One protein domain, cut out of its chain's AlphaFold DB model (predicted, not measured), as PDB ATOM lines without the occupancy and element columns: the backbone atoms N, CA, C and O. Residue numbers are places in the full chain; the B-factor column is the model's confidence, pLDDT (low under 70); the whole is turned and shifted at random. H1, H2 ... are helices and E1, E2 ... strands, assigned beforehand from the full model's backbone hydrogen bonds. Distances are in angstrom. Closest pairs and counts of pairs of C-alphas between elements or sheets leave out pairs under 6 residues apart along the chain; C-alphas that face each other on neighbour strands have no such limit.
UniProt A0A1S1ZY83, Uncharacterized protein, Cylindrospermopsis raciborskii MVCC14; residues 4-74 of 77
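What this domain is: This is residues 4 to 74 of the 77 residues of an uncharacterized protein of Cylindrospermopsis raciborskii MVCC14 (UniProt A0A1S1ZY83). A small body is made of a two-stranded parallel ribbon, E1 and E2, with two helices, H1 and H2, side by side and running the same way; H1 packs next to both strands, and H2 sits nearer E2. From this body residues 65 to 74, of which 65 to 73 belong to H3, stick out as a helical tail that makes the length of the whole. The printed part has 71 residues with three named helices and two named strands, in the order E1, H1, E2, H2, H3, a mixed class of helices and strands. The whole is only just loose, close to compact, with a radius of gyration of the C-alphas of 13.4 A, and it spans 43 by 27 by 17 A.

Where its parts are: E1, residues 4 to 9, begins at C-alpha 4 at (87.828, -92.915, -37.428) and is 16.5 A long. H1, residues 16 to 25, is 14.4 A long. E2, residues 32 to 38, is 19.0 A long, with C-alpha 38 at (104.735, -93.285, -36.674). H2, residues 43 to 50, follows. H3, residues 64 to 73, is 13.7 A long and ends at C-alpha 73 at (110.100, -95.391, -61.102).

How they stand to each other: E1 and E2 are parallel neighbours, with 24 degrees between their directions. N 7 and O 35, 2.8 A apart, and N 37 and O 7, 2.8 A apart, are within hydrogen-bond range. E1, H1 and E2 form a strand-helix-strand unit, two parallel neighbour strands with a helix between them along the chain, and its crossover is right-handed. The closest C-alphas of H1 and E2, those of Leu 25 and Pro 34, are 7.6 A apart; those of E1 and H1, Ile 9 and Glu 18, are 8.0 A apart. H1 and H2 touch at a shallow tilt of 7 degrees, the same way; their closest C-alphas, those of Leu 22 and Ile 49, are 6.3 A apart. E2 and H2 are near each other, with 5 pairs of C-alphas within 10 A. H3 is apart from E1, E2, H1 and H2. Each O i to N i+4 pair in H1 and H3 is within hydrogen-bond range, and in H2 2 of 4 are.

The domain as a whole: The two C-alphas farthest apart, those of Arg 27 and Gly 74, are 43.2 A apart. Without residues 65 to 74, which stand free, the body spans 30 by 23 by 17 A. The printed part has no cut. The link from H2 to H3, residues 51 to 63, is long, and the link from E2 to H2 is tight. The mean pLDDT of the printed part is 82.5, and residues 55 to 68, 71 and 74 are under 70.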
ATOM      1  N   ARG A   4      86.433 -92.532 -37.165       93.81
ATOM      2  CA  ARG A   4      87.828 -92.915 -37.428       93.81
ATOM      3  C   ARG A   4      88.752 -91.761 -37.057       93.81
ATOM      4  O   ARG A   4      88.532 -90.645 -37.522       93.81
ATOM      5  N   ILE A   5      89.788 -92.034 -36.267       93.81
ATOM      6  CA  ILE A   5      90.770 -91.028 -35.833       93.81
ATOM      7  C   ILE A   5      92.178 -91.512 -36.172       93.81
ATOM      8  O   ILE A   5      92.538 -92.647 -35.863       93.81
ATOM      9  N   ALA A   6      92.977 -90.642 -36.789       93.00
ATOM     10  CA  ALA A   6      94.391 -90.886 -37.040       93.00
ATOM     11  C   ALA A   6      95.256 -90.085 -36.056       93.00
ATOM     12  O   ALA A   6      95.180 -88.858 -36.017       93.00
ATOM     13  N   PHE A   7      96.102 -90.781 -35.300       93.19
ATOM     14  CA  PHE A   7      97.149 -90.200 -34.466       93.19
ATOM     15  C   PHE A   7      98.469 -90.277 -35.225       93.19
ATOM     16  O   PHE A   7      98.960 -91.370 -35.501       93.19
ATOM     17  N   ILE A   8      99.026 -89.122 -35.582       92.12
ATOM     18  CA  ILE A   8     100.298 -89.025 -36.301       92.12
ATOM     19  C   ILE A   8     101.349 -88.508 -35.325       92.12
ATOM     20  O   ILE A   8     101.164 -87.454 -34.720       92.12
ATOM     21  N   ILE A   9     102.439 -89.253 -35.173       91.69
ATOM     22  CA  ILE A   9     103.533 -88.933 -34.255       91.69
ATOM     23  C   ILE A   9     104.879 -89.195 -34.929       91.69
ATOM     24  O   ILE A   9     104.982 -90.045 -35.811       91.69
ATOM     25  N   THR A  10     105.920 -88.459 -34.540       90.38
ATOM     26  CA  THR A  10     107.240 -88.582 -35.171       90.38
ATOM     27  C   THR A  10     107.852 -89.961 -34.961       90.38
ATOM     28  O   THR A  10     108.299 -90.558 -35.927       90.38
ATOM     29  N   GLY A  11     107.839 -90.467 -33.728       89.12
ATOM     30  CA  GLY A  11     108.379 -91.767 -33.344       89.12
ATOM     31  C   GLY A  11     107.608 -92.340 -32.159       89.12
ATOM     32  O   GLY A  11     106.789 -91.649 -31.555       89.12
ATOM     33  N   LEU A  12     107.856 -93.607 -31.832       91.06
ATOM     34  CA  LEU A  12     107.154 -94.326 -30.761       91.06
ATOM     35  C   LEU A  12     108.122 -94.985 -29.770       91.06
ATOM     36  O   LEU A  12     107.918 -96.106 -29.303       91.06
ATOM     37  N   ASN A  13     109.208 -94.281 -29.454       90.00
ATOM     38  CA  ASN A  13     110.171 -94.704 -28.443       90.00
ATOM     39  C   ASN A  13     109.722 -94.235 -27.042       90.00
ATOM     40  O   ASN A  13     108.524 -94.143 -26.782       90.00
ATOM     41  N   THR A  14     110.637 -93.965 -26.110       89.56
ATOM     42  CA  THR A  14     110.292 -93.512 -24.756       89.56
ATOM     43  C   THR A  14     110.315 -91.984 -24.637       89.56
ATOM     44  O   THR A  14     111.366 -91.350 -24.689       89.56
ATOM     45  N   GLY A  15     109.141 -91.382 -24.436       92.94
ATOM     46  CA  GLY A  15     108.980 -89.937 -24.279       92.94
ATOM     47  C   GLY A  15     107.601 -89.557 -23.735       92.94
ATOM     48  O   GLY A  15     106.721 -90.400 -23.547       92.94
ATOM     49  N   GLY A  16     107.413 -88.276 -23.407       96.62
ATOM     50  CA  GLY A  16     106.178 -87.803 -22.771       96.62
ATOM     51  C   GLY A  16     104.948 -87.895 -23.679       96.62
ATOM     52  O   GLY A  16     103.860 -88.231 -23.208       96.62
ATOM     53  N   ALA A  17     105.117 -87.631 -24.976       95.25
ATOM     54  CA  ALA A  17     104.024 -87.630 -25.943       95.25
ATOM     55  C   ALA A  17     103.549 -89.057 -26.257       95.25
ATOM     56  O   ALA A  17     102.353 -89.330 -26.261       95.25
ATOM     57  N   GLU A  18     104.490 -89.977 -26.440       94.56
ATOM     58  CA  GLU A  18     104.271 -91.395 -26.704       94.56
ATOM     59  C   GLU A  18     103.574 -92.062 -25.514       94.56
ATOM     60  O   GLU A  18     102.587 -92.779 -25.680       94.56
ATOM     61  N   MET A  19     104.027 -91.755 -24.292       96.19
ATOM     62  CA  MET A  19     103.392 -92.244 -23.065       96.19
ATOM     63  C   MET A  19     101.966 -91.712 -22.896       96.19
ATOM     64  O   MET A  19     101.097 -92.436 -22.408       96.19
ATOM     65  N   MET A  20     101.701 -90.457 -23.276       97.38
ATOM     66  CA  MET A  20     100.336 -89.922 -23.274       97.38
ATOM     67  C   MET A  20      99.464 -90.571 -24.343       97.38
ATOM     68  O   MET A  20      98.319 -90.911 -24.051       97.38
ATOM     69  N   LEU A  21     100.000 -90.793 -25.545       95.81
ATOM     70  CA  LEU A  21      99.291 -91.493 -26.610       95.81
ATOM     71  C   LEU A  21      98.880 -92.898 -26.160       95.81
ATOM     72  O   LEU A  21      97.713 -93.251 -26.302       95.81
ATOM     73  N   LEU A  22      99.783 -93.665 -25.542       95.69
ATOM     74  CA  LEU A  22      99.452 -94.986 -24.998       95.69
ATOM     75  C   LEU A  22      98.301 -94.910 -23.981       95.69
ATOM     76  O   LEU A  22      97.295 -95.598 -24.138       95.69
ATOM     77  N   LYS A  23      98.397 -94.019 -22.985       97.25
ATOM     78  CA  LYS A  23      97.355 -93.861 -21.953       97.25
ATOM     79  C   LYS A  23      96.002 -93.426 -22.515       97.25
ATOM     80  O   LYS A  23      94.970 -93.805 -21.956       97.25
ATOM     81  N   LEU A  24      96.013 -92.611 -23.570       96.75
ATOM     82  CA  LEU A  24      94.815 -92.185 -24.285       96.75
ATOM     83  C   LEU A  24      94.170 -93.371 -25.008       96.75
ATOM     84  O   LEU A  24      92.968 -93.579 -24.871       96.75
ATOM     85  N   LEU A  25      94.966 -94.160 -25.733       95.12
ATOM     86  CA  LEU A  25      94.493 -95.327 -26.481       95.12
ATOM     87  C   LEU A  25      93.922 -96.415 -25.563       95.12
ATOM     88  O   LEU A  25      92.890 -96.991 -25.889       95.12
ATOM     89  N   GLU A  26      94.518 -96.634 -24.389       95.38
ATOM     90  CA  GLU A  26      94.000 -97.552 -23.357       95.38
ATOM     91  C   GLU A  26      92.591 -97.194 -22.853       95.38
ATOM     92  O   GLU A  26      91.895 -98.044 -22.300       95.38
ATOM     93  N   ARG A  27      92.183 -95.926 -22.978       96.19
ATOM     94  CA  ARG A  27      90.933 -95.384 -22.412       96.19
ATOM     95  C   ARG A  27      89.986 -94.853 -23.480       96.19
ATOM     96  O   ARG A  27      89.003 -94.189 -23.154       96.19
ATOM     97  N   LEU A  28      90.298 -95.093 -24.747       94.19
ATOM     98  CA  LEU A  28      89.540 -94.547 -25.854       94.19
ATOM     99  C   LEU A  28      88.134 -95.166 -25.884       94.19
ATOM    100  O   LEU A  28      87.984 -96.384 -25.793       94.19
ATOM    101  N   SER A  29      87.100 -94.327 -26.012       94.56
ATOM    102  CA  SER A  29      85.722 -94.820 -26.124       94.56
ATOM    103  C   SER A  29      85.568 -95.708 -27.374       94.56
ATOM    104  O   SER A  29      86.112 -95.353 -28.424       94.56
ATOM    105  N   PRO A  30      84.789 -96.808 -27.319       90.94
ATOM    106  CA  PRO A  30      84.540 -97.695 -28.462       90.94
ATOM    107  C   PRO A  30      83.916 -97.016 -29.690       90.94
ATOM    108  O   PRO A  30      83.940 -97.571 -30.788       90.94
ATOM    109  N   GLU A  31      83.334 -95.825 -29.527       94.88
ATOM    110  CA  GLU A  31      82.846 -95.015 -30.647       94.88
ATOM    111  C   GLU A  31      83.977 -94.544 -31.575       94.88
ATOM    112  O   GLU A  31      83.717 -94.242 -32.741       94.88
ATOM    113  N   PHE A  32      85.222 -94.524 -31.092       94.50
ATOM    114  CA  PHE A  32      86.399 -94.144 -31.859       94.50
ATOM    115  C   PHE A  32      87.181 -95.372 -32.324       94.50
ATOM    116  O   PHE A  32      87.519 -96.260 -31.548       94.50
ATOM    117  N   VAL A  33      87.531 -95.387 -33.607       93.12
ATOM    118  CA  VAL A  33      88.380 -96.409 -34.225       93.12
ATOM    119  C   VAL A  33      89.744 -95.771 -34.494       93.12
ATOM    120  O   VAL A  33      89.883 -95.042 -35.487       93.12
ATOM    121  N   PRO A  34      90.732 -95.974 -33.604       93.31
ATOM    122  CA  PRO A  34      92.023 -95.318 -33.709       93.31
ATOM    123  C   PRO A  34      92.904 -95.978 -34.768       93.31
ATOM    124  O   PRO A  34      92.867 -97.190 -34.985       93.31
ATOM    125  N   LYS A  35      93.754 -95.163 -35.384       91.88
ATOM    126  CA  LYS A  35      94.888 -95.585 -36.201       91.88
ATOM    127  C   LYS A  35      96.108 -94.775 -35.786       91.88
ATOM    128  O   LYS A  35      96.040 -93.550 -35.767       91.88
ATOM    129  N   VAL A  36      97.211 -95.444 -35.467       90.75
ATOM    130  CA  VAL A  36      98.469 -94.790 -35.079       90.75
ATOM    131  C   VAL A  36      99.456 -94.871 -36.232       90.75
ATOM    132  O   VAL A  36      99.631 -95.936 -36.817       90.75
ATOM    133  N   ILE A  37     100.071 -93.740 -36.566       88.12
ATOM    134  CA  ILE A  37     101.050 -93.603 -37.642       88.12
ATOM    135  C   ILE A  37     102.315 -92.991 -37.040       88.12
ATOM    136  O   ILE A  37     102.312 -91.826 -36.642       88.12
ATOM    137  N   SER A  38     103.389 -93.780 -36.985       86.94
ATOM    138  CA  SER A  38     104.735 -93.285 -36.674       86.94
ATOM    139  C   SER A  38     105.425 -92.832 -37.958       86.94
ATOM    140  O   SER A  38     105.380 -93.544 -38.963       86.94
ATOM    141  N   LEU A  39     106.060 -91.660 -37.940       85.81
ATOM    142  CA  LEU A  39     106.829 -91.151 -39.082       85.81
ATOM    143  C   LEU A  39     108.248 -91.727 -39.156       85.81
ATOM    144  O   LEU A  39     108.909 -91.539 -40.179       85.81
ATOM    145  N   THR A  40     108.718 -92.403 -38.108       83.31
ATOM    146  CA  THR A  40     110.019 -93.077 -38.061       83.31
ATOM    147  C   THR A  40     109.839 -94.578 -37.814       83.31
ATOM    148  O   THR A  40     109.281 -95.286 -38.653       83.31
ATOM    149  N   ASP A  41     110.331 -95.083 -36.689       80.81
ATOM    150  CA  ASP A  41     110.261 -96.475 -36.280       80.81
ATOM    151  C   ASP A  41     109.132 -96.711 -35.266       80.81
ATOM    152  O   ASP A  41     108.454 -95.792 -34.790       80.81
ATOM    153  N   ILE A  42     108.895 -97.987 -34.974       81.75
ATOM    154  CA  ILE A  42     107.855 -98.425 -34.047       81.75
ATOM    155  C   ILE A  42     108.206 -98.168 -32.581       81.75
ATOM    156  O   ILE A  42     107.302 -98.082 -31.758       81.75
ATOM    157  N   GLY A  43     109.494 -98.049 -32.254       86.75
ATOM    158  CA  GLY A  43     110.016 -97.916 -30.901       86.75
ATOM    159  C   GLY A  43     109.427 -98.895 -29.875       86.75
ATOM    160  O   GLY A  43     108.754 -99.877 -30.195       86.75
ATOM    161  N   VAL A  44     109.720 -98.643 -28.599       91.06
ATOM    162  CA  VAL A  44     109.247 -99.477 -27.482       91.06
ATOM    163  C   VAL A  44     107.740 -99.316 -27.258       91.06
ATOM    164  O   VAL A  44     107.036-100.304 -27.059       91.06
ATOM    165  N   ILE A  45     107.217 -98.091 -27.332       93.12
ATOM    166  CA  ILE A  45     105.801 -97.808 -27.066       93.12
ATOM    167  C   ILE A  45     104.902 -98.325 -28.188       93.12
ATOM    168  O   ILE A  45     103.791 -98.777 -27.912       93.12
ATOM    169  N   GLY A  46     105.366 -98.354 -29.440       90.00
ATOM    170  CA  GLY A  46     104.580 -98.937 -30.530       90.00
ATOM    171  C   GLY A  46     104.344-100.443 -30.371       90.00
ATOM    172  O   GLY A  46     103.308-100.940 -30.806       90.00
ATOM    173  N   GLN A  47     105.231-101.173 -29.683       89.50
ATOM    174  CA  GLN A  47     104.986-102.577 -29.313       89.50
ATOM    175  C   GLN A  47     103.863-102.704 -28.272       89.50
ATOM    176  O   GLN A  47     102.990-103.568 -28.382       89.50
ATOM    177  N   SER A  48     103.829-101.797 -27.292       91.94
ATOM    178  CA  SER A  48     102.739-101.733 -26.312       91.94
ATOM    179  C   SER A  48     101.402-101.393 -26.975       91.94
ATOM    180  O   SER A  48     100.395-102.017 -26.661       91.94
ATOM    181  N   ILE A  49     101.394-100.465 -27.937       92.12
ATOM    182  CA  ILE A  49     100.186-100.085 -28.685       92.12
ATOM    183  C   ILE A  49      99.633-101.263 -29.503       92.12
ATOM    184  O   ILE A  49      98.424-101.489 -29.484       92.12
ATOM    185  N   GLN A  50     100.483-102.050 -30.172       88.00
ATOM    186  CA  GLN A  50     100.044-103.253 -30.900       88.00
ATOM    187  C   GLN A  50      99.366-104.276 -29.983       88.00
ATOM    188  O   GLN A  50      98.372-104.897 -30.358       88.00
ATOM    189  N   SER A  51      99.865-104.414 -28.753       89.81
ATOM    190  CA  SER A  51      99.297-105.330 -27.758       89.81
ATOM    191  C   SER A  51      97.868-104.954 -27.336       89.81
ATOM    192  O   SER A  51      97.157-105.795 -26.796       89.81
ATOM    193  N   LEU A  52      97.413-103.723 -27.619       89.81
ATOM    194  CA  LEU A  52      96.028-103.286 -27.398       89.81
ATOM    195  C   LEU A  52      95.054-103.773 -28.488       89.81
ATOM    196  O   LEU A  52      93.865-103.467 -28.425       89.81
ATOM    197  N   GLY A  53      95.535-104.493 -29.509       84.81
ATOM    198  CA  GLY A  53      94.709-104.957 -30.629       84.81
ATOM    199  C   GLY A  53      94.306-103.843 -31.601       84.81
ATOM    200  O   GLY A  53      93.423-104.041 -32.436       84.81
ATOM    201  N   ILE A  54      94.940-102.671 -31.503       80.19
ATOM    202  CA  ILE A  54      94.746-101.571 -32.449       80.19
ATOM    203  C   ILE A  54      95.436-101.961 -33.762       80.19
ATOM    204  O   ILE A  54      96.643-102.208 -33.744       80.19
ATOM    205  N   PRO A  55      94.708-102.020 -34.894       64.88
ATOM    206  CA  PRO A  55      95.283-102.438 -36.163       64.88
ATOM    207  C   PRO A  55      96.450-101.545 -36.564       64.88
ATOM    208  O   PRO A  55      96.349-100.315 -36.498       64.88
ATOM    209  N   ASP A  56      97.515-102.172 -37.057       57.22
ATOM    210  CA  ASP A  56      98.689-101.470 -37.543       57.22
ATOM    211  C   ASP A  56      98.313-100.436 -38.599       57.22
ATOM    212  O   ASP A  56      97.903-100.720 -39.730       57.22
ATOM    213  N   GLY A  57      98.484 -99.178 -38.220       53.06
ATOM    214  CA  GLY A  57      98.320 -98.054 -39.104       53.06
ATOM    215  C   GLY A  57      99.548 -97.825 -39.969       53.06
ATOM    216  O   GLY A  57     100.014 -96.701 -40.001       53.06
ATOM    217  N   PHE A  58     100.051 -98.839 -40.683       46.84
ATOM    218  CA  PHE A  58     101.311 -98.758 -41.440       46.84
ATOM    219  C   PHE A  58     102.511 -98.379 -40.547       46.84
ATOM    220  O   PHE A  58     102.990 -97.249 -40.539       46.84
ATOM    221  N   PHE A  59     103.038 -99.364 -39.820       47.47
ATOM    222  CA  PHE A  59     104.318 -99.259 -39.125       47.47
ATOM    223  C   PHE A  59     105.461 -99.684 -40.042       47.47
ATOM    224  O   PHE A  59     105.919-100.818 -39.980       47.47
ATOM    225  N   HIS A  60     105.905 -98.788 -40.913       46.72
ATOM    226  CA  HIS A  60     107.311 -98.653 -41.295       46.72
ATOM    227  C   HIS A  60     107.411 -97.593 -42.376       46.72
ATOM    228  O   HIS A  60     106.678 -97.606 -43.366       46.72
ATOM    229  N   THR A  61     108.419 -96.749 -42.240       44.69
ATOM    230  CA  THR A  61     109.027 -95.995 -43.327       44.69
ATOM    231  C   THR A  61     109.686 -96.927 -44.357       44.69
ATOM    232  O   THR A  61     110.841 -96.763 -44.726       44.69
ATOM    233  N   LYS A  62     108.916 -97.830 -44.974       48.06
ATOM    234  CA  LYS A  62     108.955 -97.846 -46.438       48.06
ATOM    235  C   LYS A  62     108.180 -96.613 -46.858       48.06
ATOM    236  O   LYS A  62     106.968 -96.616 -47.036       48.06
ATOM    237  N   THR A  63     108.907 -95.512 -46.752       53.34
ATOM    238  CA  THR A  63     108.464 -94.136 -46.611       53.34
ATOM    239  C   THR A  63     107.384 -93.822 -47.642       53.34
ATOM    240  O   THR A  63     107.409 -94.364 -48.745       53.34
ATOM    241  N   ILE A  64     106.513 -92.847 -47.374       57.84
ATOM    242  CA  ILE A  64     105.825 -92.130 -48.463       57.84
ATOM    243  C   ILE A  64     106.819 -91.839 -49.597       57.84
ATOM    244  O   ILE A  64     106.474 -92.019 -50.749       57.84
ATOM    245  N   ARG A  65     108.078 -91.529 -49.262       55.53
ATOM    246  CA  ARG A  65     109.211 -91.434 -50.184       55.53
ATOM    247  C   ARG A  65     109.568 -92.724 -50.940       55.53
ATOM    248  O   ARG A  65     109.772 -92.607 -52.128       55.53
ATOM    249  N   GLN A  66     109.582 -93.917 -50.345       61.69
ATOM    250  CA  GLN A  66     109.817 -95.163 -51.087       61.69
ATOM    251  C   GLN A  66     108.628 -95.508 -51.990       61.69
ATOM    252  O   GLN A  66     108.824 -95.852 -53.143       61.69
ATOM    253  N   LYS A  67     107.389 -95.331 -51.514       63.03
ATOM    254  CA  LYS A  67     106.186 -95.502 -52.347       63.03
ATOM    255  C   LYS A  67     106.112 -94.455 -53.465       63.03
ATOM    256  O   LYS A  67     105.633 -94.739 -54.556       63.03
ATOM    257  N   TRP A  68     106.582 -93.240 -53.195       65.25
ATOM    258  CA  TRP A  68     106.730 -92.172 -54.178       65.25
ATOM    259  C   TRP A  68     107.866 -92.481 -55.153       65.25
ATOM    260  O   TRP A  68     107.688 -92.293 -56.341       65.25
ATOM    261  N   GLU A  69     108.991 -93.025 -54.699       70.25
ATOM    262  CA  GLU A  69     110.097 -93.497 -55.541       70.25
ATOM    263  C   GLU A  69     109.665 -94.692 -56.411       70.25
ATOM    264  O   GLU A  69     109.987 -94.719 -57.592       70.25
ATOM    265  N   GLU A  70     108.863 -95.624 -55.894       72.88
ATOM    266  CA  GLU A  70     108.203 -96.710 -56.642       72.88
ATOM    267  C   GLU A  70     107.196 -96.156 -57.668       72.88
ATOM    268  O   GLU A  70     107.186 -96.570 -58.824       72.88
ATOM    269  N   HIS A  71     106.383 -95.168 -57.283       69.94
ATOM    270  CA  HIS A  71     105.454 -94.489 -58.190       69.94
ATOM    271  C   HIS A  71     106.178 -93.707 -59.297       69.94
ATOM    272  O   HIS A  71     105.755 -93.738 -60.449       69.94
ATOM    273  N   LEU A  72     107.280 -93.029 -58.965       73.12
ATOM    274  CA  LEU A  72     108.114 -92.287 -59.912       73.12
ATOM    275  C   LEU A  72     108.959 -93.209 -60.806       73.12
ATOM    276  O   LEU A  72     109.251 -92.839 -61.940       73.12
ATOM    277  N   SER A  73     109.359 -94.388 -60.318       75.56
ATOM    278  CA  SER A  73     110.100 -95.391 -61.102       75.56
ATOM    279  C   SER A  73     109.197 -96.251 -61.990       75.56
ATOM    280  O   SER A  73     109.668 -96.775 -62.996       75.56
ATOM    281  N   GLY A  74     107.894 -96.330 -61.698       63.16
ATOM    282  CA  GLY A  74     106.862 -96.931 -62.550       63.16
ATOM    283  C   GLY A  74     106.456 -96.064 -63.750       63.16
ATOM    284  O   GLY A  74     105.266 -95.867 -63.991       63.16
TER     285      GLY A  74